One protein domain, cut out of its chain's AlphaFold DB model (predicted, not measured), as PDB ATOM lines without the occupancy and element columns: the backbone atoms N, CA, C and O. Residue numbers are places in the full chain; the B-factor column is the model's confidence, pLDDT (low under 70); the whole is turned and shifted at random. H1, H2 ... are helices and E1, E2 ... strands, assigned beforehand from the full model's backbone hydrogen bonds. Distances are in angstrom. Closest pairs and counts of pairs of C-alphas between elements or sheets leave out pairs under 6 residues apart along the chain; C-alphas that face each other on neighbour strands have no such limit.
ATOM      1  N   THR A 126     124.282 119.822 123.361       91.75
ATOM      2  CA  THR A 126     122.974 120.002 122.712       91.75
ATOM      3  C   THR A 126     121.888 120.371 123.720       91.75
ATOM      4  O   THR A 126     121.170 121.353 123.535       91.75
ATOM      5  N   HIS A 127     121.835 119.663 124.850       91.69
ATOM      6  CA  HIS A 127     120.876 119.950 125.914       91.69
ATOM      7  C   HIS A 127     121.141 121.276 126.634       91.69
ATOM      8  O   HIS A 127     120.199 121.995 126.962       91.69
ATOM      9  N   VAL A 128     122.416 121.613 126.851       91.62
ATOM     10  CA  VAL A 128     122.839 122.876 127.476       91.62
ATOM     11  C   VAL A 128     122.403 124.056 126.611       91.62
ATOM     12  O   VAL A 128     121.768 124.982 127.110       91.62
ATOM     13  N   ARG A 129     122.661 123.987 125.298       94.50
ATOM     14  CA  ARG A 129     122.223 124.996 124.324       94.50
ATOM     15  C   ARG A 129     120.706 125.117 124.291       94.50
ATOM     16  O   ARG A 129     120.203 126.224 124.408       94.50
ATOM     17  N   ALA A 130     119.973 124.003 124.250       95.44
ATOM     18  CA  ALA A 130     118.510 124.035 124.290       95.44
ATOM     19  C   ALA A 130     117.963 124.707 125.567       95.44
ATOM     20  O   ALA A 130     116.994 125.465 125.495       95.44
ATOM     21  N   SER A 131     118.580 124.463 126.731       95.44
ATOM     22  CA  SER A 131     118.218 125.136 127.985       95.44
ATOM     23  C   SER A 131     118.518 126.636 127.957       95.44
ATOM     24  O   SER A 131     117.652 127.420 128.337       95.44
ATOM     25  N   LEU A 132     119.700 127.040 127.482       95.38
ATOM     26  CA  LEU A 132     120.088 128.453 127.379       95.38
ATOM     27  C   LEU A 132     119.255 129.215 126.340       95.38
ATOM     28  O   LEU A 132     118.838 130.340 126.601       95.38
ATOM     29  N   ASP A 133     118.939 128.593 125.205       96.44
ATOM     30  CA  ASP A 133     118.071 129.172 124.177       96.44
ATOM     31  C   ASP A 133     116.669 129.438 124.734       96.44
ATOM     32  O   ASP A 133     116.087 130.505 124.518       96.44
ATOM     33  N   LEU A 134     116.120 128.474 125.482       97.44
ATOM     34  CA  LEU A 134     114.823 128.639 126.127       97.44
ATOM     35  C   LEU A 134     114.885 129.685 127.252       97.44
ATOM     36  O   LEU A 134     113.957 130.482 127.375       97.44
ATOM     37  N   ALA A 135     115.984 129.745 128.015       97.31
ATOM     38  CA  ALA A 135     116.214 130.786 129.019       97.31
ATOM     39  C   ALA A 135     116.203 132.180 128.380       97.31
ATOM     40  O   ALA A 135     115.454 133.041 128.829       97.31
ATOM     41  N   GLY A 136     116.919 132.378 127.269       97.00
ATOM     42  CA  GLY A 136     116.938 133.649 126.538       97.00
ATOM     43  C   GLY A 136     115.575 134.057 125.960       97.00
ATOM     44  O   GLY A 136     115.308 135.240 125.739       97.00
ATOM     45  N   ILE A 137     114.662 133.107 125.725       98.06
ATOM     46  CA  ILE A 137     113.260 133.430 125.421       98.06
ATOM     47  C   ILE A 137     112.560 133.956 126.674       98.06
ATOM     48  O   ILE A 137     111.951 135.020 126.603       98.06
ATOM     49  N   VAL A 138     112.668 133.263 127.811       98.25
ATOM     50  CA  VAL A 138     112.051 133.697 129.078       98.25
ATOM     51  C   VAL A 138     112.560 135.079 129.499       98.25
ATOM     52  O   VAL A 138     111.754 135.932 129.858       98.25
ATOM     53  N   GLU A 139     113.864 135.339 129.384       98.06
ATOM     54  CA  GLU A 139     114.472 136.646 129.670       98.06
ATOM     55  C   GLU A 139     113.841 137.757 128.836       98.06
ATOM     56  O   GLU A 139     113.426 138.775 129.385       98.06
ATOM     57  N   ARG A 140     113.708 137.552 127.520       98.12
ATOM     58  CA  ARG A 140     113.061 138.527 126.633       98.12
ATOM     59  C   ARG A 140     111.607 138.765 127.015       98.12
ATOM     60  O   ARG A 140     111.207 139.916 127.131       98.12
ATOM     61  N   LEU A 141     110.844 137.702 127.274       98.00
ATOM     62  CA  LEU A 141     109.444 137.830 127.685       98.00
ATOM     63  C   LEU A 141     109.302 138.615 128.992       98.00
ATOM     64  O   LEU A 141     108.415 139.453 129.103       98.00
ATOM     65  N   ILE A 142     110.179 138.372 129.970       98.19
ATOM     66  CA  ILE A 142     110.220 139.132 131.221       98.19
ATOM     67  C   ILE A 142     110.542 140.606 130.944       98.19
ATOM     68  O   ILE A 142     109.804 141.479 131.398       98.19
ATOM     69  N   ARG A 143     111.612 140.893 130.188       98.06
ATOM     70  CA  ARG A 143     112.029 142.269 129.863       98.06
ATOM     71  C   ARG A 143     110.925 143.036 129.142       98.06
ATOM     72  O   ARG A 143     110.663 144.181 129.487       98.06
ATOM     73  N   ASP A 144     110.275 142.413 128.165       97.75
ATOM     74  CA  ASP A 144     109.204 143.048 127.395       97.75
ATOM     75  C   ASP A 144     107.957 143.287 128.252       97.75
ATOM     76  O   ASP A 144     107.380 144.368 128.201       97.75
ATOM     77  N   SER A 145     107.597 142.338 129.118       97.12
ATOM     78  CA  SER A 145     106.511 142.501 130.090       97.12
ATOM     79  C   SER A 145     106.758 143.632 131.099       97.12
ATOM     80  O   SER A 145     105.815 144.300 131.514       97.12
ATOM     81  N   LEU A 146     108.013 143.873 131.491       97.81
ATOM     82  CA  LEU A 146     108.386 144.944 132.426       97.81
ATOM     83  C   LEU A 146     108.372 146.349 131.802       97.81
ATOM     84  O   LEU A 146     108.416 147.339 132.532       97.81
ATOM     85  N   LYS A 147     108.271 146.460 130.473       97.12
ATOM     86  CA  LYS A 147     108.078 147.752 129.797       97.12
ATOM     87  C   LYS A 147     106.657 148.299 129.960       97.12
ATOM     88  O   LYS A 147     106.482 149.492 129.778       97.12
ATOM     89  N   ASP A 148     105.688 147.457 130.329       96.38
ATOM     90  CA  ASP A 148     104.261 147.802 130.422       96.38
ATOM     91  C   ASP A 148     103.621 147.277 131.729       96.38
ATOM     92  O   ASP A 148     102.615 146.559 131.703       96.38
ATOM     93  N   ILE A 149     104.183 147.614 132.895       97.12
ATOM     94  CA  ILE A 149     103.689 147.147 134.202       97.12
ATOM     95  C   ILE A 149     102.353 147.834 134.531       97.12
ATOM     96  O   ILE A 149     102.314 149.057 134.681       97.12
ATOM     97  N   PRO A 150     101.240 147.099 134.701       96.62
ATOM     98  CA  PRO A 150      99.977 147.722 135.082       96.62
ATOM     99  C   PRO A 150     100.053 148.266 136.510       96.62
ATOM    100  O   PRO A 150     100.439 147.535 137.423       96.62
ATOM    101  N   LEU A 151      99.604 149.504 136.738       95.75
ATOM    102  CA  LEU A 151      99.585 150.069 138.093       95.75
ATOM    103  C   LEU A 151      98.790 149.196 139.077       95.75
ATOM    104  O   LEU A 151      99.228 148.981 140.205       95.75
ATOM    105  N   SER A 152      97.667 148.625 138.630       95.38
ATOM    106  CA  SER A 152      96.843 147.733 139.452       95.38
ATOM    107  C   SER A 152      97.590 146.493 139.946       95.38
ATOM    108  O   SER A 152      97.198 145.924 140.955       95.38
ATOM    109  N   ALA A 153      98.640 146.054 139.240       96.81
ATOM    110  CA  ALA A 153      99.458 144.932 139.679       96.81
ATOM    111  C   ALA A 153     100.427 145.320 140.801       96.81
ATOM    112  O   ALA A 153     100.656 144.525 141.700       96.81
ATOM    113  N   ILE A 154     100.975 146.538 140.765       97.00
ATOM    114  CA  ILE A 154     101.880 147.045 141.812       97.00
ATOM    115  C   ILE A 154     101.104 147.269 143.117       97.00
ATOM    116  O   ILE A 154     101.631 147.076 144.207       97.00
ATOM    117  N   SER A 155      99.833 147.659 143.010       95.81
ATOM    118  CA  SER A 155      98.954 147.866 144.163       95.81
ATOM    119  C   SER A 155      98.350 146.582 144.746       95.81
ATOM    120  O   SER A 155      97.640 146.680 145.744       95.81
ATOM    121  N   ASP A 156      98.575 145.404 144.152       96.62
ATOM    122  CA  ASP A 156      98.006 144.144 144.645       96.62
ATOM    123  C   ASP A 156      98.915 143.490 145.708       96.62
ATOM    124  O   ASP A 156      99.955 142.921 145.363       96.62
ATOM    125  N   PRO A 157      98.527 143.493 146.999       95.69
ATOM    126  CA  PRO A 157      99.346 142.912 148.059       95.69
ATOM    127  C   PRO A 157      99.416 141.380 147.996       95.69
ATOM    128  O   PRO A 157     100.332 140.789 148.567       95.69
ATOM    129  N   LEU A 158      98.463 140.718 147.329       97.25
ATOM    130  CA  LEU A 158      98.449 139.259 147.206       97.25
ATOM    131  C   LEU A 158      99.401 138.770 146.113       97.25
ATOM    132  O   LEU A 158      99.785 137.599 146.111       97.25
ATOM    133  N   SER A 159      99.784 139.649 145.185       97.31
ATOM    134  CA  SER A 159     100.688 139.311 144.095       97.31
ATOM    135  C   SER A 159     101.756 140.383 143.860       97.31
ATOM    136  O   SER A 159     101.761 141.049 142.823       97.31
ATOM    137  N   PRO A 160     102.709 140.520 144.802       97.69
ATOM    138  CA  PRO A 160     103.728 141.560 144.745       97.69
ATOM    139  C   PRO A 160     104.562 141.473 143.463       97.69
ATOM    140  O   PRO A 160     105.009 140.393 143.056       97.69
ATOM    141  N   VAL A 161     104.817 142.626 142.845       98.31
ATOM    142  CA  VAL A 161     105.663 142.735 141.652       98.31
ATOM    143  C   VAL A 161     107.118 142.849 142.090       98.31
ATOM    144  O   VAL A 161     107.529 143.858 142.653       98.31
ATOM    145  N   ARG A 162     107.905 141.802 141.837       98.44
ATOM    146  CA  ARG A 162     109.334 141.731 142.177       98.44
ATOM    147  C   ARG A 162     110.155 141.673 140.909       98.44
ATOM    148  O   ARG A 162     109.890 140.816 140.070       98.44
ATOM    149  N   ILE A 163     111.135 142.553 140.765       98.12
ATOM    150  CA  ILE A 163     111.911 142.672 139.530       98.12
ATOM    151  C   ILE A 163     112.957 141.551 139.452       98.12
ATOM    152  O   ILE A 163     113.898 141.536 140.243       98.12
ATOM    153  N   PRO A 164     112.830 140.598 138.509       97.50
ATOM    154  CA  PRO A 164     113.768 139.491 138.379       97.50
ATOM    155  C   PRO A 164     115.063 139.971 137.717       97.50
ATOM    156  O   PRO A 164     115.222 139.892 136.497       97.50
ATOM    157  N   ALA A 165     116.010 140.448 138.524       97.19
ATOM    158  CA  ALA A 165     117.299 140.960 138.058       97.19
ATOM    159  C   ALA A 165     118.029 139.995 137.116       97.19
ATOM    160  O   ALA A 165     118.639 140.431 136.139       97.19
ATOM    161  N   ARG A 166     117.885 138.677 137.333       96.00
ATOM    162  CA  ARG A 166     118.490 137.656 136.469       96.00
ATOM    163  C   ARG A 166     118.140 137.818 134.995       96.00
ATOM    164  O   ARG A 166     118.969 137.494 134.148       96.00
ATOM    165  N   ALA A 167     116.955 138.347 134.690       97.56
ATOM    166  CA  ALA A 167     116.549 138.598 133.321       97.56
ATOM    167  C   ALA A 167     117.397 139.671 132.634       97.56
ATOM    168  O   ALA A 167     117.411 139.681 131.412       97.56
ATOM    169  N   PHE A 168     118.095 140.541 133.369       98.00
ATOM    170  CA  PHE A 168     118.891 141.666 132.859       98.00
ATOM    171  C   PHE A 168     120.403 141.436 132.936       98.00
ATOM    172  O   PHE A 168     121.145 142.072 132.191       98.00
ATOM    173  N   LEU A 169     120.848 140.517 133.794       96.06
ATOM    174  CA  LEU A 169     122.254 140.150 133.929       96.06
ATOM    175  C   LEU A 169     122.804 139.479 132.660       96.06
ATOM    176  O   LEU A 169     122.080 138.815 131.913       96.06
ATOM    177  N   GLY A 170     124.111 139.632 132.448       93.69
ATOM    178  CA  GLY A 170     124.859 138.966 131.386       93.69
ATOM    179  C   GLY A 170     124.781 137.434 131.468       93.69
ATOM    180  O   GLY A 170     124.419 136.858 132.507       93.69
ATOM    181  N   PRO A 171     125.088 136.730 130.365       89.44
ATOM    182  CA  PRO A 171     125.007 135.276 130.324       89.44
ATOM    183  C   PRO A 171     125.980 134.586 131.298       89.44
ATOM    184  O   PRO A 171     125.673 133.509 131.802       89.44
ATOM    185  N   GLU A 172     127.110 135.208 131.604       88.88
ATOM    186  CA  GLU A 172     128.115 134.737 132.561       88.88
ATOM    187  C   GLU A 172     127.752 134.993 134.033       88.88
ATOM    188  O   GLU A 172     128.287 134.334 134.920       88.88
ATOM    189  N   MET A 173     126.822 135.911 134.305       91.19
ATOM    190  CA  MET A 173     126.485 136.352 135.660       91.19
ATOM    191  C   MET A 173     125.294 135.564 136.216       91.19
ATOM    192  O   MET A 173     124.149 135.967 136.036       91.19
ATOM    193  N   ASP A 174     125.541 134.410 136.849       87.31
ATOM    194  CA  ASP A 174     124.497 133.526 137.405       87.31
ATOM    195  C   ASP A 174     124.299 133.683 138.921       87.31
ATOM    196  O   ASP A 174     124.344 132.721 139.683       87.31
ATOM    197  N   TYR A 175     124.091 134.924 139.357       89.38
ATOM    198  CA  TYR A 175     123.819 135.283 140.748       89.38
ATOM    199  C   TYR A 175     122.635 136.252 140.847       89.38
ATOM    200  O   TYR A 175     122.167 136.792 139.845       89.38
ATOM    201  N   GLU A 176     122.119 136.440 142.060       91.62
ATOM    202  CA  GLU A 176     121.129 137.476 142.362       91.62
ATOM    203  C   GLU A 176     121.856 138.724 142.879       91.62
ATOM    204  O   GLU A 176     122.866 138.587 143.577       91.62
ATOM    205  N   PRO A 177     121.395 139.939 142.541       94.25
ATOM    206  CA  PRO A 177     121.985 141.155 143.080       94.25
ATOM    207  C   PRO A 177     121.799 141.218 144.597       94.25
ATOM    208  O   PRO A 177     120.848 140.668 145.150       94.25
ATOM    209  N   GLN A 178     122.717 141.917 145.257       95.81
ATOM    210  CA  GLN A 178     122.646 142.185 146.690       95.81
ATOM    211  C   GLN A 178     121.701 143.341 146.993       95.81
ATOM    212  O   GLN A 178     121.087 143.347 148.056       95.81
ATOM    213  N   SER A 179     121.589 144.307 146.076       97.69
ATOM    214  CA  SER A 179     120.631 145.388 146.240       97.69
ATOM    215  C   SER A 179     120.063 145.950 144.939       97.69
ATOM    216  O   SER A 179     120.606 145.779 143.843       97.69
ATOM    217  N   PHE A 180     118.927 146.622 145.097       98.44
ATOM    218  CA  PHE A 180     118.147 147.283 144.063       98.44
ATOM    219  C   PHE A 180     118.012 148.768 144.410       98.44
ATOM    220  O   PHE A 180     117.699 149.118 145.547       98.44
ATOM    221  N   SER A 181     118.187 149.642 143.423       98.06
ATOM    222  CA  SER A 181     117.910 151.077 143.560       98.06
ATOM    223  C   SER A 181     117.280 151.621 142.288       98.06
ATOM    224  O   SER A 181     117.453 151.059 141.209       98.06
ATOM    225  N   PHE A 182     116.564 152.735 142.387       97.94
ATOM    226  CA  PHE A 182     116.253 153.525 141.203       97.94
ATOM    227  C   PHE A 182     117.470 154.357 140.783       97.94
ATOM    228  O   PHE A 182     118.197 154.859 141.639       97.94
ATOM    229  N   ALA A 183     117.652 154.547 139.474       96.81
ATOM    230  CA  ALA A 183     118.686 155.438 138.934       96.81
ATOM    231  C   ALA A 183     118.388 156.925 139.217       96.81
ATOM    232  O   ALA A 183     119.283 157.765 139.207       96.81
ATOM    233  N   ALA A 184     117.115 157.263 139.445       94.12
ATOM    234  CA  ALA A 184     116.657 158.590 139.835       94.12
ATOM    235  C   ALA A 184     115.553 158.471 140.890       94.12
ATOM    236  O   ALA A 184     114.834 157.475 140.939       94.12
ATOM    237  N   VAL A 185     115.398 159.491 141.735       89.00
ATOM    238  CA  VAL A 185     114.286 159.533 142.693       89.00
ATOM    239  C   VAL A 185     112.971 159.631 141.924       89.00
ATOM    240  O   VAL A 185     112.832 160.438 141.004       89.00
ATOM    241  N   HIS A 186     112.011 158.794 142.302       88.81
ATOM    242  CA  HIS A 186     110.720 158.693 141.641       88.81
ATOM    243  C   HIS A 186     109.594 158.967 142.636       88.81
ATOM    244  O   HIS A 186     109.345 158.173 143.543       88.81
ATOM    245  N   ASP A 187     108.880 160.073 142.433       89.94
ATOM    246  CA  ASP A 187     107.701 160.392 143.233       89.94
ATOM    247  C   ASP A 187     106.592 159.367 142.957       89.94
ATOM    248  O   ASP A 187     106.154 159.173 141.820       89.94
ATOM    249  N   GLY A 188     106.134 158.698 144.014       94.25
ATOM    250  CA  GLY A 188     104.997 157.779 143.960       94.25
ATOM    251  C   GLY A 188     105.335 156.300 143.765       94.25
ATOM    252  O   GLY A 188     104.414 155.478 143.773       94.25
ATOM    253  N   LEU A 189     106.615 155.932 143.642       96.94
ATOM    254  CA  LEU A 189     107.071 154.539 143.604       96.94
ATOM    255  C   LEU A 189     108.204 154.308 144.606       96.94
ATOM    256  O   LEU A 189     109.076 155.152 144.785       96.94
ATOM    257  N   ALA A 190     108.216 153.132 145.223       97.44
ATOM    258  CA  ALA A 190     109.326 152.640 146.029       97.44
ATOM    259  C   ALA A 190     109.757 151.259 145.537       97.44
ATOM    260  O   ALA A 190     108.937 150.482 145.039       97.44
ATOM    261  N   ILE A 191     111.042 150.953 145.704       98.12
ATOM    262  CA  ILE A 191     111.608 149.630 145.452       98.12
ATOM    263  C   ILE A 191     112.232 149.096 146.741       98.12
ATOM    264  O   ILE A 191     112.965 149.810 147.422       98.12
ATOM    265  N   GLY A 192     111.912 147.853 147.091       98.06
ATOM    266  CA  GLY A 192     112.568 147.141 148.180       98.06
ATOM    267  C   GLY A 192     114.035 146.904 147.832       98.06
ATOM    268  O   GLY A 192     114.333 146.289 146.806       98.06
ATOM    269  N   THR A 193     114.939 147.397 148.679       97.62
ATOM    270  CA  THR A 193     116.387 147.365 148.427       97.62
ATOM    271  C   THR A 193     116.933 145.958 148.318       97.62
ATOM    272  O   THR A 193     117.872 145.762 147.569       97.62
ATOM    273  N   ASP A 194     116.346 144.990 149.015       96.50
ATOM    274  CA  ASP A 194     116.923 143.646 149.139       96.50
ATOM    275  C   ASP A 194     116.284 142.655 148.160       96.50
ATOM    276  O   ASP A 194     116.835 141.601 147.854       96.50
ATOM    277  N   ASP A 195     115.078 142.968 147.690       96.38
ATOM    278  CA  ASP A 195     114.179 141.974 147.114       96.38
ATOM    279  C   ASP A 195     113.491 142.429 145.816       96.38
ATOM    280  O   ASP A 195     112.703 141.674 145.229       96.38
ATOM    281  N   GLY A 196     113.784 143.659 145.383       97.31
ATOM    282  CA  GLY A 196     113.286 144.262 144.155       97.31
ATOM    283  C   GLY A 196     111.769 144.436 144.128       97.31
ATOM    284  O   GLY A 196     111.194 144.502 143.038       97.31
ATOM    285  N   HIS A 197     111.098 144.443 145.284       98.12
ATOM    286  CA  HIS A 197     109.650 144.605 145.376       98.12
ATOM    287  C   HIS A 197     109.237 146.040 145.036       98.12
ATOM    288  O   HIS A 197     109.592 146.978 145.747       98.12
ATOM    289  N   LEU A 198     108.460 146.214 143.969       97.94
ATOM    290  CA  LEU A 198     107.876 147.499 143.608       97.94
ATOM    291  C   LEU A 198     106.600 147.753 144.406       97.94
ATOM    292  O   LEU A 198     105.695 146.921 144.414       97.94
ATOM    293  N   SER A 199     106.503 148.932 145.013       97.56
ATOM    294  CA  SER A 199     105.306 149.389 145.721       97.56
ATOM    295  C   SER A 199     104.948 150.830 145.352       97.56
ATOM    296  O   SER A 199     105.785 151.604 144.882       97.56
ATOM    297  N   VAL A 200     103.674 151.180 145.531       96.81
ATOM    298  CA  VAL A 200     103.154 152.532 145.284       96.81
ATOM    299  C   VAL A 200     103.254 153.348 146.572       96.81
ATOM    300  O   VAL A 200     102.824 152.887 147.628       96.81
ATOM    301  N   VAL A 201     103.788 154.567 146.483       95.88
ATOM    302  CA  VAL A 201     103.912 155.499 147.615       95.88
ATOM    303  C   VAL A 201     102.907 156.640 147.465       95.88
ATOM    304  O   VAL A 201     102.756 157.215 146.388       95.88
ATOM    305  N   GLY A 202     102.220 157.002 148.551       93.56
ATOM    306  CA  GLY A 202     101.276 158.124 148.561       93.56
ATOM    307  C   GLY A 202     100.115 157.936 147.576       93.56
ATOM    308  O   GLY A 202      99.463 156.896 147.570       93.56
ATOM    309  N   ALA A 203      99.857 158.948 146.743       90.56
ATOM    310  CA  ALA A 203      98.818 158.901 145.706       90.56
ATOM    311  C   ALA A 203      99.237 158.107 144.446       90.56
ATOM    312  O   ALA A 203      98.439 157.938 143.521       90.56
ATOM    313  N   GLY A 204     100.477 157.613 144.409       89.44
ATOM    314  CA  GLY A 204     101.076 156.961 143.253       89.44
ATOM    315  C   GLY A 204     101.643 157.929 142.212       89.44
ATOM    316  O   GLY A 204     101.741 159.130 142.465       89.44
ATOM    317  N   PRO A 205     102.076 157.405 141.053       86.75
ATOM    318  CA  PRO A 205     102.845 158.175 140.084       86.75
ATOM    319  C   PRO A 205     102.003 159.274 139.408       86.75
ATOM    320  O   PRO A 205     100.873 158.993 138.983       86.75
ATOM    321  N   PRO A 206     102.539 160.507 139.269       83.19
ATOM    322  CA  PRO A 206     101.778 161.684 138.836       83.19
ATOM    323  C   PRO A 206     101.439 161.693 137.338       83.19
ATOM    324  O   PRO A 206     100.446 162.294 136.936       83.19
ATOM    325  N   ALA A 207     102.246 161.025 136.509       84.75
ATOM    326  CA  ALA A 207     102.061 160.919 135.064       84.75
ATOM    327  C   ALA A 207     102.069 159.449 134.628       84.75
ATOM    328  O   ALA A 207     102.747 158.619 135.234       84.75
ATOM    329  N   ARG A 208     101.303 159.117 133.581       85.81
ATOM    330  CA  ARG A 208     101.202 157.759 133.026       85.81
ATOM    331  C   ARG A 208     101.241 157.841 131.492       85.81
ATOM    332  O   ARG A 208     100.458 158.614 130.940       85.81
ATOM    333  N   PRO A 209     102.100 157.075 130.795       93.50
ATOM    334  CA  PRO A 209     103.058 156.103 131.329       93.50
ATOM    335  C   PRO A 209     104.197 156.764 132.125       93.50
ATOM    336  O   PRO A 209     104.676 157.834 131.759       93.50
ATOM    337  N   MET A 210     104.630 156.120 133.210       95.44
ATOM    338  CA  MET A 210     105.806 156.535 133.980       95.44
ATOM    339  C   MET A 210     106.968 155.605 133.663       95.44
ATOM    340  O   MET A 210     106.934 154.439 134.047       95.44
ATOM    341  N   HIS A 211     108.000 156.123 133.003       96.81
ATOM    342  CA  HIS A 211     109.241 155.392 132.765       96.81
ATOM    343  C   HIS A 211     110.199 155.561 133.942       96.81
ATOM    344  O   HIS A 211     110.343 156.659 134.482       96.81
ATOM    345  N   PHE A 212     110.870 154.481 134.319       97.31
ATOM    346  CA  PHE A 212     111.870 154.481 135.377       97.31
ATOM    347  C   PHE A 212     112.954 153.451 135.077       97.31
ATOM    348  O   PHE A 212     112.744 152.501 134.317       97.31
ATOM    349  N   ARG A 213     114.125 153.651 135.681       98.12
ATOM    350  CA  ARG A 213     115.264 152.746 135.551       98.12
ATOM    351  C   ARG A 213     115.649 152.205 136.913       98.12
ATOM    352  O   ARG A 213     115.826 152.973 137.856       98.12
ATOM    353  N   ILE A 214     115.797 150.889 136.990       98.38
ATOM    354  CA  ILE A 214     116.316 150.188 138.161       98.38
ATOM    355  C   ILE A 214     117.769 149.823 137.902       98.38
ATOM    356  O   ILE A 214     118.119 149.359 136.816       98.38
ATOM    357  N   GLU A 215     118.597 150.008 138.913       98.44
ATOM    358  CA  GLU A 215     119.992 149.610 138.960       98.44
ATOM    359  C   GLU A 215     120.142 148.429 139.916       98.44
ATOM    360  O   GLU A 215     119.568 148.410 141.009       98.44
ATOM    361  N   PHE A 216     120.897 147.426 139.477       98.38
ATOM    362  CA  PHE A 216     121.200 146.232 140.254       98.38
ATOM    363  C   PHE A 216     122.644 146.306 140.733       98.38
ATOM    364  O   PHE A 216     123.549 146.511 139.918       98.38
ATOM    365  N   PHE A 217     122.861 146.098 142.028       97.69
ATOM    366  CA  PHE A 217     124.184 146.147 142.642       97.69
ATOM    367  C   PHE A 217     124.580 144.791 143.215       97.69
ATOM    368  O   PHE A 217     123.764 144.041 143.755       97.69
ATOM    369  N   HIS A 218     125.865 144.493 143.110       95.88
ATOM    370  CA  HIS A 218     126.531 143.379 143.765       95.88
ATOM    371  C   HIS A 218     127.806 143.904 144.451       95.88
ATOM    372  O   HIS A 218     128.073 145.107 144.433       95.88
ATOM    373  N   SER A 219     128.610 143.029 145.057       92.06
ATOM    374  CA  SER A 219     129.849 143.434 145.740       92.06
ATOM    375  C   SER A 219     130.845 144.168 144.835       92.06
ATOM    376  O   SER A 219     131.620 144.983 145.324       92.06
ATOM    377  N   GLU A 220     130.829 143.900 143.526       91.31
ATOM    378  CA  GLU A 220     131.655 144.595 142.532       91.31
ATOM    379  C   GLU A 220     131.077 145.938 142.040       91.31
ATOM    380  O   GLU A 220     131.674 146.577 141.176       91.31
ATOM    381  N   GLY A 221     129.936 146.384 142.573       95.62
ATOM    382  CA  GLY A 221     129.251 147.609 142.161       95.62
ATOM    383  C   GLY A 221     128.022 147.337 141.291       95.62
ATOM    384  O   GLY A 221     127.325 146.339 141.470       95.62
ATOM    385  N   GLN A 222     127.714 148.259 140.378       97.38
ATOM    386  CA  GLN A 222     126.558 148.148 139.486       97.38
ATOM    387  C   GLN A 222     126.797 147.067 138.423       97.38
ATOM    388  O   GLN A 222     127.720 147.176 137.617       97.38
ATOM    389  N   VAL A 223     125.940 146.045 138.393       97.31
ATOM    390  CA  VAL A 223     126.092 144.878 137.501       97.31
ATOM    391  C   VAL A 223     125.139 144.893 136.308       97.31
ATOM    392  O   VAL A 223     125.435 144.298 135.274       97.31
ATOM    393  N   ALA A 224     123.990 145.564 136.421       97.88
ATOM    394  CA  ALA A 224     123.035 145.710 135.325       97.88
ATOM    395  C   ALA A 224     122.013 146.826 135.593       97.88
ATOM    396  O   ALA A 224     121.898 147.347 136.705       97.88
ATOM    397  N   THR A 225     121.229 147.149 134.564       98.38
ATOM    398  CA  THR A 225     120.086 148.064 134.643       98.38
ATOM    399  C   THR A 225     118.849 147.472 133.979       98.38
ATOM    400  O   THR A 225     118.958 146.737 132.995       98.38
ATOM    401  N   ALA A 226     117.669 147.843 134.469       98.31
ATOM    402  CA  ALA A 226     116.383 147.528 133.863       98.31
ATOM    403  C   ALA A 226     115.600 148.806 133.564       98.31
ATOM    404  O   ALA A 226     115.322 149.587 134.471       98.31
ATOM    405  N   ASP A 227     115.215 148.990 132.302       98.25
ATOM    406  CA  ASP A 227     114.259 150.021 131.906       98.25
ATOM    407  C   ASP A 227     112.841 149.451 132.011       98.25
ATOM    408  O   ASP A 227     112.520 148.422 131.403       98.25
ATOM    409  N   CYS A 228     111.995 150.113 132.791       98.00
ATOM    410  CA  CYS A 228     110.625 149.694 133.056       98.00
ATOM    411  C   CYS A 228     109.651 150.854 132.824       98.00
ATOM    412  O   CYS A 228     110.047 152.024 132.778       98.00
ATOM    413  N   ALA A 229     108.362 150.538 132.697       97.31
ATOM    414  CA  ALA A 229     107.330 151.565 132.753       97.31
ATOM    415  C   ALA A 229     106.086 151.094 133.502       97.31
ATOM    416  O   ALA A 229     105.693 149.932 133.401       97.31
ATOM    417  N   VAL A 230     105.454 152.015 134.232       96.75
ATOM    418  CA  VAL A 230     104.120 151.826 134.806       96.75
ATOM    419  C   VAL A 230     103.086 152.436 133.869       96.75
ATOM    420  O   VAL A 230     103.178 153.613 133.517       96.75
ATOM    421  N   VAL A 231     102.080 151.651 133.493       96.50
ATOM    422  CA  VAL A 231     101.010 152.053 132.574       96.50
ATOM    423  C   VAL A 231      99.641 151.992 133.249       96.50
ATOM    424  O   VAL A 231      99.382 151.138 134.103       96.50
ATOM    425  N   ASP A 232      98.736 152.879 132.831       92.75
ATOM    426  CA  ASP A 232      97.319 152.806 133.197       92.75
ATOM    427  C   ASP A 232      96.566 151.962 132.173       92.75
ATOM    428  O   ASP A 232      95.978 152.459 131.211       92.75
ATOM    429  N   ARG A 233      96.689 150.644 132.305       85.19
ATOM    430  CA  ARG A 233      96.053 149.732 131.362       85.19
ATOM    431  C   ARG A 233      94.673 149.363 131.875       85.19
ATOM    432  O   ARG A 233      94.543 148.715 132.912       85.19
ATOM    433  N   GLN A 234      93.644 149.700 131.101       80.94
ATOM    434  CA  GLN A 234      92.337 149.080 131.291       80.94
ATOM    435  C   GLN A 234      92.463 147.569 131.081       80.94
ATOM    436  O   GLN A 234      93.210 147.107 130.214       80.94
ATOM    437  N   LYS A 235      91.741 146.799 131.896       79.12
ATOM    438  CA  LYS A 235      91.751 145.336 131.857       79.12
ATOM    439  C   LYS A 235      91.308 144.861 130.467       79.12
ATOM    440  O   LYS A 235      90.127 144.915 130.137       79.12
ATOM    441  N   THR A 236      92.259 144.435 129.640       86.00
ATOM    442  CA  THR A 236      91.976 143.806 128.346       86.00
ATOM    443  C   THR A 236      91.435 142.393 128.564       86.00
ATOM    444  O   THR A 236      91.666 141.793 129.612       86.00
ATOM    445  N   ALA A 237      90.726 141.846 127.569       87.31
ATOM    446  CA  ALA A 237      90.188 140.481 127.635       87.31
ATOM    447  C   ALA A 237      91.278 139.422 127.885       87.31
ATOM    448  O   ALA A 237      91.014 138.418 128.538       87.31
ATOM    449  N   GLN A 238      92.496 139.672 127.395       91.06
ATOM    450  CA  GLN A 238      93.661 138.838 127.649       91.06
ATOM    451  C   GLN A 238      94.854 139.703 128.042       91.06
ATOM    452  O   GLN A 238      95.096 140.761 127.446       91.06
ATOM    453  N   SER A 239      95.596 139.261 129.052       93.25
ATOM    454  CA  SER A 239      96.814 139.936 129.490       93.25
ATOM    455  C   SER A 239      97.978 139.703 128.501       93.25
ATOM    456  O   SER A 239      98.129 138.601 127.967       93.25
ATOM    457  N   PRO A 240      98.845 140.700 128.229       93.38
ATOM    458  CA  PRO A 240      99.963 140.537 127.286       93.38
ATOM    459  C   PRO A 240     100.920 139.398 127.664       93.38
ATOM    460  O   PRO A 240     101.392 138.649 126.808       93.38
ATOM    461  N   TRP A 241     101.164 139.222 128.964       95.31
ATOM    462  CA  TRP A 241     102.034 138.174 129.493       95.31
ATOM    463  C   TRP A 241     101.416 136.766 129.401       95.31
ATOM    464  O   TRP A 241     102.134 135.771 129.247       95.31
ATOM    465  N   SER A 242     100.083 136.662 129.399       94.75
ATOM    466  CA  SER A 242      99.358 135.420 129.093       94.75
ATOM    467  C   SER A 242      99.635 134.985 127.645       94.75
ATOM    468  O   SER A 242     100.080 133.858 127.404       94.75
ATOM    469  N   VAL A 243      99.542 135.910 126.679       94.62
ATOM    470  CA  VAL A 243      99.884 135.644 125.265       94.62
ATOM    471  C   VAL A 243     101.361 135.257 125.096       94.62
ATOM    472  O   VAL A 243     101.681 134.310 124.370       94.62
ATOM    473  N   ALA A 244     102.271 135.936 125.801       94.62
ATOM    474  CA  ALA A 244     103.701 135.616 125.805       94.62
ATOM    475  C   ALA A 244     103.985 134.167 126.248       94.62
ATOM    476  O   ALA A 244     104.788 133.463 125.626       94.62
ATOM    477  N   SER A 245     103.271 133.692 127.272       96.75
ATOM    478  CA  SER A 245     103.408 132.330 127.810       96.75
ATOM    479  C   SER A 245     103.104 131.255 126.763       96.75
ATOM    480  O   SER A 245     103.802 130.243 126.700       96.75
ATOM    481  N   ALA A 246     102.123 131.488 125.881       96.19
ATOM    482  CA  ALA A 246     101.802 130.557 124.796       96.19
ATOM    483  C   ALA A 246     102.989 130.341 123.843       96.19
ATOM    484  O   ALA A 246     103.244 129.221 123.397       96.19
ATOM    485  N   SER A 247     103.730 131.408 123.536       95.38
ATOM    486  CA  SER A 247     104.891 131.342 122.641       95.38
ATOM    487  C   SER A 247     106.055 130.579 123.273       95.38
ATOM    488  O   SER A 247     106.688 129.767 122.594       95.38
ATOM    489  N   LEU A 248     106.283 130.767 124.577       97.50
ATOM    490  CA  LEU A 248     107.256 129.983 125.340       97.50
ATOM    491  C   LEU A 248     106.907 128.491 125.323       97.50
ATOM    492  O   LEU A 248     107.750 127.660 124.986       97.50
ATOM    493  N   VAL A 249     105.655 128.148 125.640       98.19
ATOM    494  CA  VAL A 249     105.207 126.750 125.694       98.19
ATOM    495  C   VAL A 249     105.270 126.092 124.320       98.19
ATOM    496  O   VAL A 249     105.721 124.954 124.215       98.19
ATOM    497  N   ARG A 250     104.918 126.811 123.246       97.69
ATOM    498  CA  ARG A 250     105.075 126.307 121.874       97.69
ATOM    499  C   ARG A 250     106.521 125.902 121.590       97.69
ATOM    500  O   ARG A 250     106.747 124.813 121.070       97.69
ATOM    501  N   ARG A 251     107.495 126.736 121.976       97.56
ATOM    502  CA  ARG A 251     108.921 126.409 121.821       97.56
ATOM    503  C   ARG A 251     109.343 125.238 122.704       97.56
ATOM    504  O   ARG A 251     110.096 124.386 122.251       97.56
ATOM    505  N   PHE A 252     108.866 125.175 123.942       97.94
ATOM    506  CA  PHE A 252     109.150 124.065 124.853       97.94
ATOM    507  C   PHE A 252     108.631 122.715 124.320       97.94
ATOM    508  O   PHE A 252     109.316 121.693 124.419       97.94
ATOM    509  N   MET A 253     107.442 122.703 123.716       97.94
ATOM    510  CA  MET A 253     106.818 121.500 123.152       97.94
ATOM    511  C   MET A 253     107.469 121.021 121.849       97.94
ATOM    512  O   MET A 253     107.294 119.866 121.468       97.94
ATOM    513  N   ASP A 254     108.252 121.870 121.189       97.56
ATOM    514  CA  ASP A 254     108.995 121.520 119.986       97.56
ATOM    515  C   ASP A 254     110.216 120.654 120.329       97.56
ATOM    516  O   ASP A 254     111.308 121.148 120.603       97.56
ATOM    517  N   GLY A 255     110.030 119.332 120.346       95.00
ATOM    518  CA  GLY A 255     111.092 118.381 120.683       95.00
ATOM    519  C   GLY A 255     112.283 118.390 119.719       95.00
ATOM    520  O   GLY A 255     113.372 117.992 120.123       95.00
ATOM    521  N   GLN A 256     112.104 118.864 118.482       94.81
ATOM    522  CA  GLN A 256     113.183 118.937 117.493       94.81
ATOM    523  C   GLN A 256     114.093 120.132 117.763       94.81
ATOM    524  O   GLN A 256     115.318 120.002 117.744       94.81
ATOM    525  N   ASN A 257     113.493 121.284 118.075       93.56
ATOM    526  CA  ASN A 257     114.230 122.524 118.292       93.56
ATOM    527  C   ASN A 257     114.533 122.833 119.770       93.56
ATOM    528  O   ASN A 257     115.296 123.753 120.065       93.56
ATOM    529  N   CYS A 258     113.934 122.098 120.704       96.12
ATOM    530  CA  CYS A 258     114.139 122.226 122.144       96.12
ATOM    531  C   CYS A 258     114.507 120.860 122.732       96.12
ATOM    532  O   CYS A 258     113.736 120.207 123.446       96.12
ATOM    533  N   GLN A 259     115.712 120.402 122.399       95.81
ATOM    534  CA  GLN A 259     116.246 119.112 122.829       95.81
ATOM    535  C   GLN A 259     116.702 119.178 124.292       95.81
ATOM    536  O   GLN A 259     117.884 119.105 124.586       95.81
ATOM    537  N   LEU A 260     115.778 119.359 125.234       93.94
ATOM    538  CA  LEU A 260     116.058 119.295 126.672       93.94
ATOM    539  C   LEU A 260     116.239 117.843 127.132       93.94
ATOM    540  O   LEU A 260     115.559 116.944 126.630       93.94
ATOM    541  N   VAL A 261     117.081 117.618 128.149       91.75
ATOM    542  CA  VAL A 261     117.140 116.319 128.845       91.75
ATOM    543  C   VAL A 261     115.755 115.979 129.402       91.75
ATOM    544  O   VAL A 261     115.046 116.851 129.912       91.75
ATOM    545  N   ARG A 262     115.370 114.700 129.345       91.12
ATOM    546  CA  ARG A 262     114.059 114.217 129.808       91.12
ATOM    547  C   ARG A 262     113.715 114.666 131.234       91.12
ATOM    548  O   ARG A 262     112.593 115.100 131.462       91.12
ATOM    549  N   SER A 263     114.656 114.577 132.175       89.06
ATOM    550  CA  SER A 263     114.451 114.995 133.571       89.06
ATOM    551  C   SER A 263     114.164 116.493 133.687       89.06
ATOM    552  O   SER A 263     113.179 116.878 134.313       89.06
ATOM    553  N   ALA A 264     114.957 117.334 133.017       92.31
ATOM    554  CA  ALA A 264     114.727 118.774 132.964       92.31
ATOM    555  C   ALA A 264     113.367 119.107 132.343       92.31
ATOM    556  O   ALA A 264     112.645 119.955 132.855       92.31
ATOM    557  N   ARG A 265     112.978 118.401 131.273       95.38
ATOM    558  CA  ARG A 265     111.669 118.566 130.631       95.38
ATOM    559  C   ARG A 265     110.514 118.252 131.586       95.38
ATOM    560  O   ARG A 265     109.539 118.988 131.567       95.38
ATOM    561  N   ILE A 266     110.621 117.214 132.420       94.69
ATOM    562  CA  ILE A 266     109.599 116.879 133.429       94.69
ATOM    563  C   ILE A 266     109.469 118.013 134.456       94.69
ATOM    564  O   ILE A 266     108.383 118.550 134.639       94.69
ATOM    565  N   VAL A 267     110.584 118.447 135.053       95.06
ATOM    566  CA  VAL A 267     110.574 119.519 136.066       95.06
ATOM    567  C   VAL A 267     110.063 120.842 135.482       95.06
ATOM    568  O   VAL A 267     109.251 121.534 136.093       95.06
ATOM    569  N   LEU A 268     110.507 121.201 134.276       96.44
ATOM    570  CA  LEU A 268     110.050 122.413 133.593       96.44
ATOM    571  C   LEU A 268     108.578 122.336 133.207       96.44
ATOM    572  O   LEU A 268     107.893 123.350 133.302       96.44
ATOM    573  N   HIS A 269     108.085 121.166 132.795       97.56
ATOM    574  CA  HIS A 269     106.668 120.965 132.517       97.56
ATOM    575  C   HIS A 269     105.829 121.296 133.756       97.56
ATOM    576  O   HIS A 269     104.914 122.110 133.656       97.56
ATOM    577  N   ASP A 270     106.197 120.763 134.925       97.00
ATOM    578  CA  ASP A 270     105.493 121.020 136.187       97.00
ATOM    579  C   ASP A 270     105.446 122.514 136.527       97.00
ATOM    580  O   ASP A 270     104.398 123.037 136.906       97.00
ATOM    581  N   HIS A 271     106.541 123.248 136.315       97.69
ATOM    582  CA  HIS A 271     106.553 124.698 136.520       97.69
ATOM    583  C   HIS A 271     105.785 125.479 135.452       97.69
ATOM    584  O   HIS A 271     105.094 126.441 135.784       97.69
ATOM    585  N   LEU A 272     105.827 125.051 134.192       98.00
ATOM    586  CA  LEU A 272     105.041 125.658 133.120       98.00
ATOM    587  C   LEU A 272     103.536 125.455 133.328       98.00
ATOM    588  O   LEU A 272     102.762 126.312 132.901       98.00
ATOM    589  N   THR A 273     103.108 124.408 134.048       98.12
ATOM    590  CA  THR A 273     101.686 124.239 134.404       98.12
ATOM    591  C   THR A 273     101.141 125.387 135.255       98.12
ATOM    592  O   THR A 273      99.929 125.591 135.311       98.12
ATOM    593  N   GLN A 274     102.009 126.169 135.908       98.00
ATOM    594  CA  GLN A 274     101.591 127.337 136.685       98.00
ATOM    595  C   GLN A 274     101.067 128.452 135.779       98.00
ATOM    596  O   GLN A 274     100.102 129.112 136.148       98.00
ATOM    597  N   VAL A 275     101.647 128.618 134.584       98.06
ATOM    598  CA  VAL A 275     101.332 129.703 133.634       98.06
ATOM    599  C   VAL A 275     100.524 129.243 132.417       98.06
ATOM    600  O   VAL A 275      99.976 130.069 131.688       98.06
ATOM    601  N   PHE A 276     100.429 127.935 132.183       98.38
ATOM    602  CA  PHE A 276      99.774 127.368 131.011       98.38
ATOM    603  C   PHE A 276      99.012 126.090 131.362       98.38
ATOM    604  O   PHE A 276      99.513 125.230 132.083       98.38
ATOM    605  N   ASP A 277      97.796 125.950 130.843       98.12
ATOM    606  CA  ASP A 277      97.027 124.717 130.950       98.12
ATOM    607  C   ASP A 277      97.326 123.823 129.741       98.12
ATOM    608  O   ASP A 277      96.928 124.105 128.609       98.12
ATOM    609  N   PHE A 278      98.065 122.735 129.970       97.56
ATOM    610  CA  PHE A 278      98.426 121.786 128.915       97.56
ATOM    611  C   PHE A 278      97.248 120.920 128.447       97.56
ATOM    612  O   PHE A 278      97.300 120.408 127.326       97.56
ATOM    613  N   GLY A 279      96.197 120.767 129.260       98.00
ATOM    614  CA  GLY A 279      94.998 120.010 128.907       98.00
ATOM    615  C   GLY A 279      94.145 120.765 127.893       98.00
ATOM    616  O   GLY A 279      93.836 120.236 126.826       98.00
ATOM    617  N   THR A 280      93.833 122.029 128.184       97.69
ATOM    618  CA  THR A 280      93.065 122.902 127.275       97.69
ATOM    619  C   THR A 280      93.932 123.588 126.219       97.69
ATOM    620  O   THR A 280      93.403 124.147 125.259       97.69
ATOM    621  N   ARG A 281      95.261 123.542 126.367       97.19
ATOM    622  CA  ARG A 281      96.247 124.258 125.538       97.19
ATOM    623  C   ARG A 281      96.034 125.772 125.524       97.19
ATOM    624  O   ARG A 281      96.284 126.429 124.512       97.19
ATOM    625  N   THR A 282      95.607 126.328 126.653       97.25
ATOM    626  CA  THR A 282      95.387 127.768 126.817       97.25
ATOM    627  C   THR A 282      96.288 128.335 127.912       97.25
ATOM    628  O   THR A 282      96.481 127.691 128.946       97.25
ATOM    629  N   PRO A 283      96.825 129.555 127.740       97.50
ATOM    630  CA  PRO A 283      97.449 130.282 128.841       97.50
ATOM    631  C   PRO A 283      96.492 130.447 130.023       97.50
ATOM    632  O   PRO A 283      95.285 130.603 129.830       97.50
ATOM    633  N   LYS A 284      97.031 130.427 131.244       97.19
ATOM    634  CA  LYS A 284      96.257 130.747 132.446       97.19
ATOM    635  C   LYS A 284      96.219 132.261 132.632       97.19
ATOM    636  O   LYS A 284      97.250 132.922 132.522       97.19
ATOM    637  N   GLU A 285      95.052 132.804 132.965       96.06
ATOM    638  CA  GLU A 285      94.949 134.206 133.374       96.06
ATOM    639  C   GLU A 285      95.440 134.352 134.815       96.06
ATOM    640  O   GLU A 285      94.778 133.944 135.769       96.06
ATOM    641  N   LEU A 286      96.637 134.916 134.954       97.00
ATOM    642  CA  LEU A 286      97.306 135.168 136.225       97.00
ATOM    643  C   LEU A 286      97.484 136.669 136.432       97.00
ATOM    644  O   LEU A 286      97.642 137.422 135.466       97.00
ATOM    645  N   SER A 287      97.558 137.093 137.694       96.56
ATOM    646  CA  SER A 287      98.064 138.427 137.999       96.56
ATOM    647  C   SER A 287      99.533 138.552 137.580       96.56
ATOM    648  O   SER A 287     100.277 137.567 137.504       96.56
ATOM    649  N   PHE A 288      99.956 139.783 137.298       97.38
ATOM    650  CA  PHE A 288     101.296 140.055 136.790       97.38
ATOM    651  C   PHE A 288     102.396 139.589 137.754       97.38
ATOM    652  O   PHE A 288     103.345 138.942 137.320       97.38
ATOM    653  N   GLY A 289     102.248 139.844 139.062       98.00
ATOM    654  CA  GLY A 289     103.221 139.416 140.072       98.00
ATOM    655  C   GLY A 289     103.365 137.894 140.166       98.00
ATOM    656  O   GLY A 289     104.486 137.383 140.212       98.00
ATOM    657  N   VAL A 290     102.255 137.143 140.097       98.12
ATOM    658  CA  VAL A 290     102.290 135.666 140.085       98.12
ATOM    659  C   VAL A 290     102.970 135.149 138.819       98.12
ATOM    660  O   VAL A 290     103.832 134.271 138.896       98.12
ATOM    661  N   TRP A 291     102.629 135.713 137.656       98.25
ATOM    662  CA  TRP A 291     103.262 135.349 136.390       98.25
ATOM    663  C   TRP A 291     104.774 135.610 136.406       98.25
ATOM    664  O   TRP A 291     105.557 134.736 136.031       98.25
ATOM    665  N   LEU A 292     105.194 136.783 136.889       98.25
ATOM    666  CA  LEU A 292     106.598 137.188 136.942       98.25
ATOM    667  C   LEU A 292     107.410 136.284 137.880       98.25
ATOM    668  O   LEU A 292     108.512 135.863 137.531       98.25
ATOM    669  N   SER A 293     106.836 135.916 139.029       97.94
ATOM    670  CA  SER A 293     107.428 134.956 139.968       97.94
ATOM    671  C   SER A 293     107.620 133.571 139.332       97.94
ATOM    672  O   SER A 293     108.711 132.995 139.395       97.94
ATOM    673  N   ALA A 294     106.597 133.062 138.636       98.12
ATOM    674  CA  ALA A 294     106.677 131.782 137.934       98.12
ATOM    675  C   ALA A 294     107.737 131.803 136.817       98.12
ATOM    676  O   ALA A 294     108.563 130.891 136.736       98.12
ATOM    677  N   MET A 295     107.773 132.859 135.998       98.25
ATOM    678  CA  MET A 295     108.767 133.012 134.928       98.25
ATOM    679  C   MET A 295     110.190 133.161 135.466       98.25
ATOM    680  O   MET A 295     111.106 132.546 134.925       98.25
ATOM    681  N   SER A 296     110.383 133.900 136.561       97.50
ATOM    682  CA  SER A 296     111.679 134.007 137.243       97.50
ATOM    683  C   SER A 296     112.176 132.640 137.729       97.50
ATOM    684  O   SER A 296     113.327 132.264 137.504       97.50
ATOM    685  N   LYS A 297     111.285 131.826 138.310       97.19
ATOM    686  CA  LYS A 297     111.616 130.458 138.730       97.19
ATOM    687  C   LYS A 297     111.981 129.560 137.546       97.19
ATOM    688  O   LYS A 297     112.977 128.842 137.618       97.19
ATOM    689  N   ILE A 298     111.203 129.606 136.463       97.81
ATOM    690  CA  ILE A 298     111.488 128.856 135.229       97.81
ATOM    691  C   ILE A 298     112.846 129.273 134.653       97.81
ATOM    692  O   ILE A 298     113.642 128.407 134.294       97.81
ATOM    693  N   LEU A 299     113.136 130.577 134.619       97.69
ATOM    694  CA  LEU A 299     114.419 131.105 134.167       97.69
ATOM    695  C   LEU A 299     115.573 130.521 134.988       97.69
ATOM    696  O   LEU A 299     116.480 129.922 134.411       97.69
ATOM    697  N   ARG A 300     115.514 130.617 136.323       95.56
ATOM    698  CA  ARG A 300     116.546 130.053 137.211       95.56
ATOM    699  C   ARG A 300     116.756 128.560 136.957       95.56
ATOM    700  O   ARG A 300     117.889 128.129 136.784       95.56
ATOM    701  N   LEU A 301     115.680 127.780 136.829       94.75
ATOM    702  CA  LEU A 301     115.769 126.342 136.543       94.75
ATOM    703  C   LEU A 301     116.441 126.036 135.203       94.75
ATOM    704  O   LEU A 301     117.250 125.110 135.127       94.75
ATOM    705  N   LEU A 302     116.130 126.796 134.150       95.81
ATOM    706  CA  LEU A 302     116.755 126.626 132.836       95.81
ATOM    707  C   LEU A 302     118.260 126.894 132.892       95.81
ATOM    708  O   LEU A 302     119.042 126.124 132.332       95.81
ATOM    709  N   ARG A 303     118.672 127.937 133.616       94.12
ATOM    710  CA  ARG A 303     120.089 128.281 133.774       94.12
ATOM    711  C   ARG A 303     120.830 127.272 134.644       94.12
ATOM    712  O   ARG A 303     121.863 126.759 134.221       94.12
ATOM    713  N   SER A 304     120.241 126.853 135.764       91.12
ATOM    714  CA  SER A 304     120.799 125.773 136.584       91.12
ATOM    715  C   SER A 304     120.910 124.456 135.810       91.12
ATOM    716  O   SER A 304     121.889 123.735 135.970       91.12
ATOM    717  N   THR A 305     119.954 124.149 134.927       88.56
ATOM    718  CA  THR A 305     119.998 122.950 134.068       88.56
ATOM    719  C   THR A 305     121.174 122.995 133.091       88.56
ATOM    720  O   THR A 305     121.827 121.975 132.865       88.56
ATOM    721  N   ALA A 306     121.469 124.169 132.525       86.75
ATOM    722  CA  ALA A 306     122.604 124.359 131.629       86.75
ATOM    723  C   ALA A 306     123.944 124.075 132.335       86.75
ATOM    724  O   ALA A 306     124.828 123.463 131.742       86.75
ATOM    725  N   VAL A 307     124.064 124.441 133.615       81.94
ATOM    726  CA  VAL A 307     125.260 124.174 134.429       81.94
ATOM    727  C   VAL A 307     125.303 122.720 134.919       81.94
ATOM    728  O   VAL A 307     126.343 122.070 134.835       81.94
ATOM    729  N   ALA A 308     124.178 122.169 135.382       71.38
ATOM    730  CA  ALA A 308     124.106 120.818 135.945       71.38
ATOM    731  C   ALA A 308     124.419 119.717 134.916       71.38
ATOM    732  O   ALA A 308     125.061 118.724 135.254       71.38
ATOM    733  N   ASN A 309     124.033 119.900 133.648       60.16
ATOM    734  CA  ASN A 309     124.297 118.930 132.575       60.16
ATOM    735  C   ASN A 309     125.770 118.859 132.135       60.16
ATOM    736  O   ASN A 309     126.129 117.989 131.343       60.16
ATOM    737  N   LEU A 310     126.644 119.725 132.661       55.38
ATOM    738  CA  LEU A 310     128.095 119.565 132.522       55.38
ATOM    739  C   LEU A 310     128.623 118.390 133.366       55.38
ATOM    740  O   LEU A 310     129.712 117.873 133.109       55.38
TER     741      LEU A 310
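Overview. This is residues 126 to 310 of the 324 residues of the protein "Hypothetical protein" of Polarella glacialis (UniProt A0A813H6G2). The domain has two halves side by side: a bundle of four helices, H1, H3, H4 and H5, and beside it a strand half made of the three-stranded sheet E1, E4 and E5 and the small hairpin of E2 and E3, which lies next to E1. The last residues of H1, 143 to 146, and the short helix H2 sit where the two halves meet, and the long hairpin of E4 and E5 makes most of the sheet. The printed part has 185 residues, with five named helices and five named strands in the order H1, H2, E1, E2, E3, E4, E5, H3, H4, H5; the sheet runs E1, E4, E5 and is antiparallel, as is the pair E2 and E3. The class is mixed, helices and strands. The whole is compact, with a radius of gyration of the C-alphas of 16.8 A, and flat, with spans of 49 by 44 by 22 A.

Along the chain. H1 is residues 126 to 146, 30.5 A from first to last C-alpha, and begins at C-alpha 126 at (122.974, 120.002, 122.712). H2 is residues 151 to 154. The strands E1, residues 179 to 182, E2, residues 189 to 191, and E3, residues 197 to 200, are short. E4, residues 210 to 218, measures 26.4 A, and E5, residues 221 to 231, measures 30.2 A; E5 begins at (129.251, 147.609, 142.161) and bends by 55 degrees at residue 224. H3 is residues 240 to 253, 20.7 A long, and H4 is residues 262 to 272, 14.9 A long. H5, residues 288 to 308, measures 29.9 A and ends at C-alpha 308 at (124.106, 120.818, 135.945).

Arrangement. H1, H3, H4 and H5 form an up and down bundle, in which each helix runs against the one before it in the chain. H5 is the hub and touches three helices. H5 touches H1 at a shallow tilt of 23 degrees, opposite ways; their closest C-alphas, of Val 128 and Ala 306, are 4.4 A apart. H4 and H5 form a helical hairpin and touch at a shallow tilt of 11 degrees, with the C-alphas of His 271 and Ile 298 closest at 6.6 A. H1 touches H3 at a shallow tilt of 7 degrees, opposite ways, with Ser 145 and Trp 241 closest, their C-alphas 6.3 A apart. H3 and H4 are close but not clearly touching, with the C-alphas of Val 249 and Leu 272 closest at 7.5 A. H5 only just touches H2, with 3 pairs of C-alphas within 8 A, through residues 288 to 289 alone; the closest C-alphas are those of Ala 153 and Phe 288, 6.0 A apart. H1 only grazes the sheet with its residues 143 to 146; the closest C-alphas of H1 and E5, those of Leu 146 and Cys 228, are 5.3 A apart. H2 only grazes it too, with residues 151 to 154. In the hairpin of E4 and E5, N 214 and O 226 are 2.9 A apart, within hydrogen-bond range. Between E1 and E4, N 215 and O 181 are 2.8 A apart, within that range. In the hairpin of E2 and E3, N 190 and O 199 are 2.9 A apart, also within range. The closest C-alphas of E1 and E2, those of Ser 181 and Ile 191, are 6.7 A apart. In H1, H4 and H5 every O i to N i+4 pair is within hydrogen-bond range, in H3 9 of 10 are, and H2 is too short for such a pair.

Size, cuts and confidence. The two C-alphas farthest apart, those of Gly 202 and Gln 256, are 51.4 A apart. The printed part has no cut. The links from H2 to E1 and from H4 to H5 are long. Within the first, residues 161 to 162 pair antiparallel with residues 197 to 198 of E3; within the second, residues 276 to 277 pair antiparallel with residues 282 to 283. The mean pLDDT of the printed part is 94.7, and residues 309 to 310 are under 70.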